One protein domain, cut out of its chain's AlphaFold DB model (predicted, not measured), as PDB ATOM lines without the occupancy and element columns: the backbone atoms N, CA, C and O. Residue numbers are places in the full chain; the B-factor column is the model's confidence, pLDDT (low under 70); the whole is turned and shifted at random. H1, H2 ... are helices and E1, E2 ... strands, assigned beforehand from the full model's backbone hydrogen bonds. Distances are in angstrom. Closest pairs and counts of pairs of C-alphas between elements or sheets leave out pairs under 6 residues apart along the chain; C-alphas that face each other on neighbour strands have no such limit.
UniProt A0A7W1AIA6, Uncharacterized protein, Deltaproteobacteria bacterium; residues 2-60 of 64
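Overview. This is residues 2 to 60 of the 64 residues of an uncharacterized protein of Deltaproteobacteria bacterium (UniProt A0A7W1AIA6). This domain has little regular structure: a tiny hairpin of two strands, E1 and E2, runs straight into one short helix, H1, and the rest is mostly loops, with a long stretch, residues 2 to 41, that has no named element. Within it, residues 16 to 17 pair antiparallel with residues 23 to 24. The printed part has 59 residues, in the order E1, E2, H1, mixed in class, with 11 in named elements. It is compact, with a radius of gyration of the C-alphas of 10.8 A, and elongated, spanning 29 by 19 by 18 A.

Along the chain. E1, residues 42 to 44, begins at C-alpha 42 (0.362, -6.313, -55.177) and is 6.9 A long. E2, residues 51 to 53, is 7.1 A long. H1, residues 54 to 58, is 7.7 A long and ends at C-alpha 58 (1.469, -14.270, -46.005).

Arrangement. E1 and E2 form an antiparallel hairpin at 147 degrees, with N 43 and O 52 2.8 A apart, within hydrogen-bond range. The closest C-alphas of E1 and H1, Glu 42 and His 54, are 4.6 A apart. In H1, 0 of 1 O i to N i+4 pairs and 2 of 2 O i to N i+3 pairs are within range.

Size, cuts and confidence. The C-alphas farthest apart, Cys 20 and Pro 60, are 31.5 A apart. The printed part has no cut, and no link between named elements is long. Residue 60 is under pLDDT 70.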
ATOM      1  N   ARG A   2       6.960 -12.757 -45.981       94.44
ATOM      2  CA  ARG A   2       8.245 -12.743 -46.705       94.44
ATOM      3  C   ARG A   2       8.003 -12.632 -48.204       94.44
ATOM      4  O   ARG A   2       6.980 -13.107 -48.678       94.44
ATOM      5  N   CYS A   3       8.942 -12.040 -48.935       96.12
ATOM      6  CA  CYS A   3       8.868 -11.965 -50.387       96.12
ATOM      7  C   CYS A   3       8.773 -13.388 -50.970       96.12
ATOM      8  O   CYS A   3       9.655 -14.202 -50.676       96.12
ATOM      9  N   PRO A   4       7.767 -13.697 -51.806       95.38
ATOM     10  CA  PRO A   4       7.640 -15.017 -52.424       95.38
ATOM     11  C   PRO A   4       8.824 -15.386 -53.328       95.38
ATOM     12  O   PRO A   4       9.160 -16.558 -53.444       95.38
ATOM     13  N   ALA A   5       9.485 -14.390 -53.930       94.75
ATOM     14  CA  ALA A   5      10.583 -14.608 -54.869       94.75
ATOM     15  C   ALA A   5      11.945 -14.810 -54.181       94.75
ATOM     16  O   ALA A   5      12.664 -15.754 -54.493       94.75
ATOM     17  N   CYS A   6      12.319 -13.931 -53.243       95.56
ATOM     18  CA  CYS A   6      13.665 -13.929 -52.645       95.56
ATOM     19  C   CYS A   6      13.691 -14.216 -51.136       95.56
ATOM     20  O   CYS A   6      14.759 -14.216 -50.528       95.56
ATOM     21  N   ARG A   7      12.528 -14.450 -50.511       94.50
ATOM     22  CA  ARG A   7      12.356 -14.691 -49.064       94.50
ATOM     23  C   ARG A   7      12.768 -13.537 -48.140       94.50
ATOM     24  O   ARG A   7      12.731 -13.710 -46.922       94.50
ATOM     25  N   TRP A   8      13.087 -12.357 -48.675       96.00
ATOM     26  CA  TRP A   8      13.332 -11.157 -47.871       96.00
ATOM     27  C   TRP A   8      12.144 -10.841 -46.950       96.00
ATOM     28  O   TRP A   8      10.984 -10.965 -47.353       96.00
ATOM     29  N   ARG A   9      12.429 -10.432 -45.710       96.19
ATOM     30  CA  ARG A   9      11.424 -10.119 -44.688       96.19
ATOM     31  C   ARG A   9      11.358  -8.600 -44.469       96.19
ATOM     32  O   ARG A   9      12.373  -8.031 -44.067       96.19
ATOM     33  N   PRO A  10      10.189  -7.971 -44.683       95.69
ATOM     34  CA  PRO A  10       9.981  -6.571 -44.344       95.69
ATOM     35  C   PRO A  10      10.207  -6.296 -42.855       95.69
ATOM     36  O   PRO A  10       9.799  -7.081 -41.997       95.69
ATOM     37  N   ARG A  11      10.812  -5.153 -42.557       96.69
ATOM     38  CA  ARG A  11      10.976  -4.561 -41.228       96.69
ATOM     39  C   ARG A  11       9.859  -3.555 -40.966       96.69
ATOM     40  O   ARG A  11       9.306  -2.970 -41.891       96.69
ATOM     41  N   ALA A  12       9.587  -3.267 -39.694       95.31
ATOM     42  CA  ALA A  12       8.608  -2.245 -39.307       95.31
ATOM     43  C   ALA A  12       8.951  -0.838 -39.841       95.31
ATOM     44  O   ALA A  12       8.062  -0.014 -40.044       95.31
ATOM     45  N   SER A  13      10.231  -0.554 -40.104       97.06
ATOM     46  CA  SER A  13      10.714   0.712 -40.672       97.06
ATOM     47  C   SER A  13      10.582   0.814 -42.192       97.06
ATOM     48  O   SER A  13      10.760   1.904 -42.726       97.06
ATOM     49  N   ASP A  14      10.278  -0.280 -42.893       97.94
ATOM     50  CA  ASP A  14      10.188  -0.274 -44.353       97.94
ATOM     51  C   ASP A  14       8.952   0.482 -44.834       97.94
ATOM     52  O   ASP A  14       7.921   0.538 -44.151       97.94
ATOM     53  N   ARG A  15       9.069   1.108 -46.006       98.06
ATOM     54  CA  ARG A  15       8.071   2.042 -46.524       98.06
ATOM     55  C   ARG A  15       7.782   1.795 -47.998       98.06
ATOM     56  O   ARG A  15       8.692   1.614 -48.797       98.06
ATOM     57  N   TRP A  16       6.499   1.869 -48.329       98.31
ATOM     58  CA  TRP A  16       5.948   1.923 -49.676       98.31
ATOM     59  C   TRP A  16       5.189   3.233 -49.837       98.31
ATOM     60  O   TRP A  16       4.712   3.806 -48.855       98.31
ATOM     61  N   GLN A  17       5.077   3.703 -51.074       98.44
ATOM     62  CA  GLN A  17       4.369   4.933 -51.403       98.44
ATOM     63  C   GLN A  17       3.117   4.631 -52.228       98.44
ATOM     64  O   GLN A  17       3.141   3.822 -53.153       98.44
ATOM     65  N   CYS A  18       2.014   5.295 -51.888       98.31
ATOM     66  CA  CYS A  18       0.749   5.190 -52.605       98.31
ATOM     67  C   CYS A  18       0.779   6.144 -53.794       98.31
ATOM     68  O   CYS A  18       1.461   7.164 -53.771       98.31
ATOM     69  N   THR A  19      -0.119   5.934 -54.746       97.56
ATOM     70  CA  THR A  19      -0.459   6.934 -55.764       97.56
ATOM     71  C   THR A  19      -0.980   8.256 -55.181       97.56
ATOM     72  O   THR A  19      -0.830   9.290 -55.816       97.56
ATOM     73  N   CYS A  20      -1.530   8.264 -53.957       98.12
ATOM     74  CA  CYS A  20      -1.882   9.494 -53.230       98.12
ATOM     75  C   CYS A  20      -0.709  10.109 -52.440       98.12
ATOM     76  O   CYS A  20      -0.930  10.966 -51.589       98.12
ATOM     77  N   LEU A  21       0.522   9.643 -52.675       98.25
ATOM     78  CA  LEU A  21       1.771  10.068 -52.027       98.25
ATOM     79  C   LEU A  21       1.918   9.710 -50.543       98.25
ATOM     80  O   LEU A  21       2.987   9.928 -49.975       98.25
ATOM     81  N   HIS A  22       0.907   9.107 -49.910       98.56
ATOM     82  CA  HIS A  22       1.049   8.595 -48.550       98.56
ATOM     83  C   HIS A  22       2.112   7.492 -48.492       98.56
ATOM     84  O   HIS A  22       2.123   6.588 -49.330       98.56
ATOM     85  N   VAL A  23       2.993   7.569 -47.495       98.44
ATOM     86  CA  VAL A  23       4.105   6.640 -47.292       98.44
ATOM     87  C   VAL A  23       3.858   5.851 -46.012       98.44
ATOM     88  O   VAL A  23       3.737   6.439 -44.940       98.44
ATOM     89  N   TRP A  24       3.779   4.527 -46.111       98.25
ATOM     90  CA  TRP A  24       3.483   3.653 -44.972       98.25
ATOM     91  C   TRP A  24       4.069   2.259 -45.172       98.25
ATOM     92  O   TRP A  24       4.576   1.926 -46.245       98.25
ATOM     93  N   ASN A  25       4.019   1.431 -44.132       98.12
ATOM     94  CA  ASN A  25       4.303   0.016 -44.287       98.12
ATOM     95  C   ASN A  25       3.030  -0.698 -44.755       98.12
ATOM     96  O   ASN A  25       2.047  -0.793 -44.022       98.12
ATOM     97  N   THR A  26       3.047  -1.223 -45.979       97.69
ATOM     98  CA  THR A  26       1.863  -1.850 -46.579       97.69
ATOM     99  C   THR A  26       1.340  -3.057 -45.792       97.69
ATOM    100  O   THR A  26       0.167  -3.404 -45.931       97.69
ATOM    101  N   PHE A  27       2.171  -3.688 -44.957       97.00
ATOM    102  CA  PHE A  27       1.778  -4.838 -44.143       97.00
ATOM    103  C   PHE A  27       0.983  -4.450 -42.889       97.00
ATOM    104  O   PHE A  27       0.228  -5.292 -42.401       97.00
ATOM    105  N   ASP A  28       1.066  -3.196 -42.423       97.19
ATOM    106  CA  ASP A  28       0.319  -2.700 -41.250       97.19
ATOM    107  C   ASP A  28      -1.200  -2.744 -41.475       97.19
ATOM    108  O   ASP A  28      -1.987  -2.884 -40.541       97.19
ATOM    109  N   THR A  29      -1.622  -2.635 -42.734       97.19
ATOM    110  CA  THR A  29      -3.027  -2.499 -43.135       97.19
ATOM    111  C   THR A  29      -3.449  -3.503 -44.205       97.19
ATOM    112  O   THR A  29      -4.469  -3.305 -44.869       97.19
ATOM    113  N   ARG A  30      -2.665  -4.571 -44.410       96.44
ATOM    114  CA  ARG A  30      -2.879  -5.573 -45.474       96.44
ATOM    115  C   ARG A  30      -3.118  -4.948 -46.862       96.44
ATOM    116  O   ARG A  30      -4.062  -5.304 -47.570       96.44
ATOM    117  N   GLY A  31      -2.305  -3.961 -47.228       96.81
ATOM    118  CA  GLY A  31      -2.374  -3.294 -48.529       96.81
ATOM    119  C   GLY A  31      -3.324  -2.099 -48.605       96.81
ATOM    120  O   GLY A  31      -3.363  -1.430 -49.634       96.81
ATOM    121  N   VAL A  32      -4.081  -1.778 -47.551       98.50
ATOM    122  CA  VAL A  32      -5.022  -0.644 -47.576       98.50
ATOM    123  C   VAL A  32      -4.316   0.654 -47.191       98.50
ATOM    124  O   VAL A  32      -3.869   0.809 -46.060       98.50
ATOM    125  N   CYS A  33      -4.249   1.629 -48.093       98.44
ATOM    126  CA  CYS A  33      -3.677   2.936 -47.780       98.44
ATOM    127  C   CYS A  33      -4.469   3.630 -46.646       98.44
ATOM    128  O   CYS A  33      -5.673   3.861 -46.804       98.44
ATOM    129  N   PRO A  34      -3.830   4.024 -45.525       98.31
ATOM    130  CA  PRO A  34      -4.501   4.724 -44.429       98.31
ATOM    131  C   PRO A  34      -5.166   6.041 -44.844       98.31
ATOM    132  O   PRO A  34      -6.219   6.375 -44.299       98.31
ATOM    133  N   ALA A  35      -4.581   6.755 -45.812       98.25
ATOM    134  CA  ALA A  35      -5.042   8.068 -46.257       98.25
ATOM    135  C   ALA A  35      -6.221   7.987 -47.241       98.25
ATOM    136  O   ALA A  35      -7.296   8.500 -46.950       98.25
ATOM    137  N   CYS A  36      -6.047   7.326 -48.392       98.31
ATOM    138  CA  CYS A  36      -7.061   7.305 -49.458       98.31
ATOM    139  C   CYS A  36      -7.927   6.038 -49.497       98.31
ATOM    140  O   CYS A  36      -8.796   5.924 -50.355       98.31
ATOM    141  N   LYS A  37      -7.679   5.066 -48.607       98.31
ATOM    142  CA  LYS A  37      -8.389   3.774 -48.514       98.31
ATOM    143  C   LYS A  37      -8.281   2.861 -49.741       98.31
ATOM    144  O   LYS A  37      -8.901   1.802 -49.765       98.31
ATOM    145  N   TYR A  38      -7.452   3.211 -50.722       98.12
ATOM    146  CA  TYR A  38      -7.150   2.332 -51.848       98.12
ATOM    147  C   TYR A  38      -6.475   1.040 -51.365       98.12
ATOM    148  O   TYR A  38      -5.542   1.098 -50.561       98.12
ATOM    149  N   ARG A  39      -6.931  -0.117 -51.862       98.19
ATOM    150  CA  ARG A  39      -6.362  -1.431 -51.541       98.19
ATOM    151  C   ARG A  39      -5.406  -1.880 -52.639       98.19
ATOM    152  O   ARG A  39      -5.830  -2.220 -53.738       98.19
ATOM    153  N   TRP A  40      -4.129  -1.953 -52.300       98.00
ATOM    154  CA  TRP A  40      -3.107  -2.561 -53.134       98.00
ATOM    155  C   TRP A  40      -3.225  -4.085 -53.086       98.00
ATOM    156  O   TRP A  40      -3.203  -4.686 -52.013       98.00
ATOM    157  N   LEU A  41      -3.364  -4.706 -54.260       97.56
ATOM    158  CA  LEU A  41      -3.402  -6.167 -54.412       97.56
ATOM    159  C   LEU A  41      -2.017  -6.769 -54.656       97.56
ATOM    160  O   LEU A  41      -1.843  -7.978 -54.526       97.56
ATOM    161  N   GLU A  42      -1.028  -5.933 -54.961       97.44
ATOM    162  CA  GLU A  42       0.362  -6.313 -55.177       97.44
ATOM    163  C   GLU A  42       1.287  -5.470 -54.304       97.44
ATOM    164  O   GLU A  42       0.950  -4.374 -53.858       97.44
ATOM    165  N   THR A  43       2.477  -5.988 -54.031       97.62
ATOM    166  CA  THR A  43       3.499  -5.301 -53.245       97.62
ATOM    167  C   THR A  43       4.870  -5.564 -53.824       97.62
ATOM    168  O   THR A  43       5.236  -6.714 -54.077       97.62
ATOM    169  N   GLN A  44       5.631  -4.485 -53.999       98.00
ATOM    170  CA  GLN A  44       7.011  -4.548 -54.452       98.00
ATOM    171  C   GLN A  44       7.926  -5.051 -53.340       98.00
ATOM    172  O   GLN A  44       7.851  -4.582 -52.204       98.00
ATOM    173  N   CYS A  45       8.853  -5.945 -53.662       98.12
ATOM    174  CA  CYS A  45       9.943  -6.257 -52.755       98.12
ATOM    175  C   CYS A  45      11.026  -5.176 -52.785       98.12
ATOM    176  O   CYS A  45      11.605  -4.918 -53.834       98.12
ATOM    177  N   LEU A  46      11.376  -4.621 -51.621       97.75
ATOM    178  CA  LEU A  46      12.451  -3.627 -51.507       97.75
ATOM    179  C   LEU A  46      13.859  -4.226 -51.682       97.75
ATOM    180  O   LEU A  46      14.813  -3.484 -51.870       97.75
ATOM    181  N   SER A  47      13.997  -5.557 -51.627       97.81
ATOM    182  CA  SER A  47      15.283  -6.242 -51.822       97.81
ATOM    183  C   SER A  47      15.515  -6.711 -53.258       97.81
ATOM    184  O   SER A  47      16.642  -6.617 -53.726       97.81
ATOM    185  N   CYS A  48      14.499  -7.250 -53.944       97.81
ATOM    186  CA  CYS A  48      14.656  -7.787 -55.304       97.81
ATOM    187  C   CYS A  48      13.842  -7.048 -56.377       97.81
ATOM    188  O   CYS A  48      13.908  -7.422 -57.542       97.81
ATOM    189  N   GLY A  49      13.042  -6.044 -56.010       97.69
ATOM    190  CA  GLY A  49      12.245  -5.234 -56.941       97.69
ATOM    191  C   GLY A  49      11.007  -5.921 -57.531       97.69
ATOM    192  O   GLY A  49      10.171  -5.243 -58.126       97.69
ATOM    193  N   VAL A  50      10.851  -7.236 -57.353       97.88
ATOM    194  CA  VAL A  50       9.723  -8.009 -57.896       97.88
ATOM    195  C   VAL A  50       8.405  -7.569 -57.257       97.88
ATOM    196  O   VAL A  50       8.293  -7.499 -56.029       97.88
ATOM    197  N   MET A  51       7.399  -7.312 -58.095       97.50
ATOM    198  CA  MET A  51       6.002  -7.173 -57.682       97.50
ATOM    199  C   MET A  51       5.417  -8.563 -57.443       97.50
ATOM    200  O   MET A  51       5.599  -9.475 -58.246       97.50
ATOM    201  N   SER A  52       4.749  -8.762 -56.314       96.69
ATOM    202  CA  SER A  52       4.063 -10.022 -56.020       96.69
ATOM    203  C   SER A  52       2.693  -9.752 -55.408       96.69
ATOM    204  O   SER A  52       2.566  -8.754 -54.688       96.69
ATOM    205  N   PRO A  53       1.698 -10.638 -55.610       97.06
ATOM    206  CA  PRO A  53       0.399 -10.521 -54.957       97.06
ATOM    207  C   PRO A  53       0.570 -10.351 -53.449       97.06
ATOM    208  O   PRO A  53       1.296 -11.124 -52.824       97.06
ATOM    209  N   HIS A  54      -0.080  -9.350 -52.856       96.00
ATOM    210  CA  HIS A  54       0.094  -8.996 -51.447       96.00
ATOM    211  C   HIS A  54      -0.222 -10.190 -50.528       96.00
ATOM    212  O   HIS A  54       0.535 -10.477 -49.606       96.00
ATOM    213  N   GLU A  55      -1.260 -10.969 -50.851       94.75
ATOM    214  CA  GLU A  55      -1.631 -12.195 -50.125       94.75
ATOM    215  C   GLU A  55      -0.531 -13.275 -50.158       94.75
ATOM    216  O   GLU A  55      -0.314 -13.975 -49.169       94.75
ATOM    217  N   ALA A  56       0.244 -13.376 -51.245       94.56
ATOM    218  CA  ALA A  56       1.315 -14.370 -51.363       94.56
ATOM    219  C   ALA A  56       2.450 -14.140 -50.348       94.56
ATOM    220  O   ALA A  56       3.152 -15.081 -49.982       94.56
ATOM    221  N   TRP A  57       2.606 -12.914 -49.833       94.75
ATOM    222  CA  TRP A  57       3.579 -12.612 -48.779       94.75
ATOM    223  C   TRP A  57       3.236 -13.272 -47.441       94.75
ATOM    224  O   TRP A  57       4.128 -13.436 -46.601       94.75
ATOM    225  N   TYR A  58       1.969 -13.637 -47.226       92.19
ATOM    226  CA  TYR A  58       1.469 -14.270 -46.005       92.19
ATOM    227  C   TYR A  58       1.443 -15.801 -46.078       92.19
ATOM    228  O   TYR A  58       1.169 -16.434 -45.060       92.19
ATOM    229  N   ALA A  59       1.755 -16.402 -47.234       80.38
ATOM    230  CA  ALA A  59       1.675 -17.845 -47.413       80.38
ATOM    231  C   ALA A  59       2.546 -18.610 -46.385       80.38
ATOM    232  O   ALA A  59       3.747 -18.321 -46.231       80.38
ATOM    233  N   PRO A  60       1.975 -19.604 -45.682       62.69
ATOM    234  CA  PRO A  60       2.732 -20.510 -44.839       62.69
ATOM    235  C   PRO A  60       3.460 -21.493 -45.752       62.69
ATOM    236  O   PRO A  60       2.853 -22.146 -46.588       62.69
TER     237      PRO A  60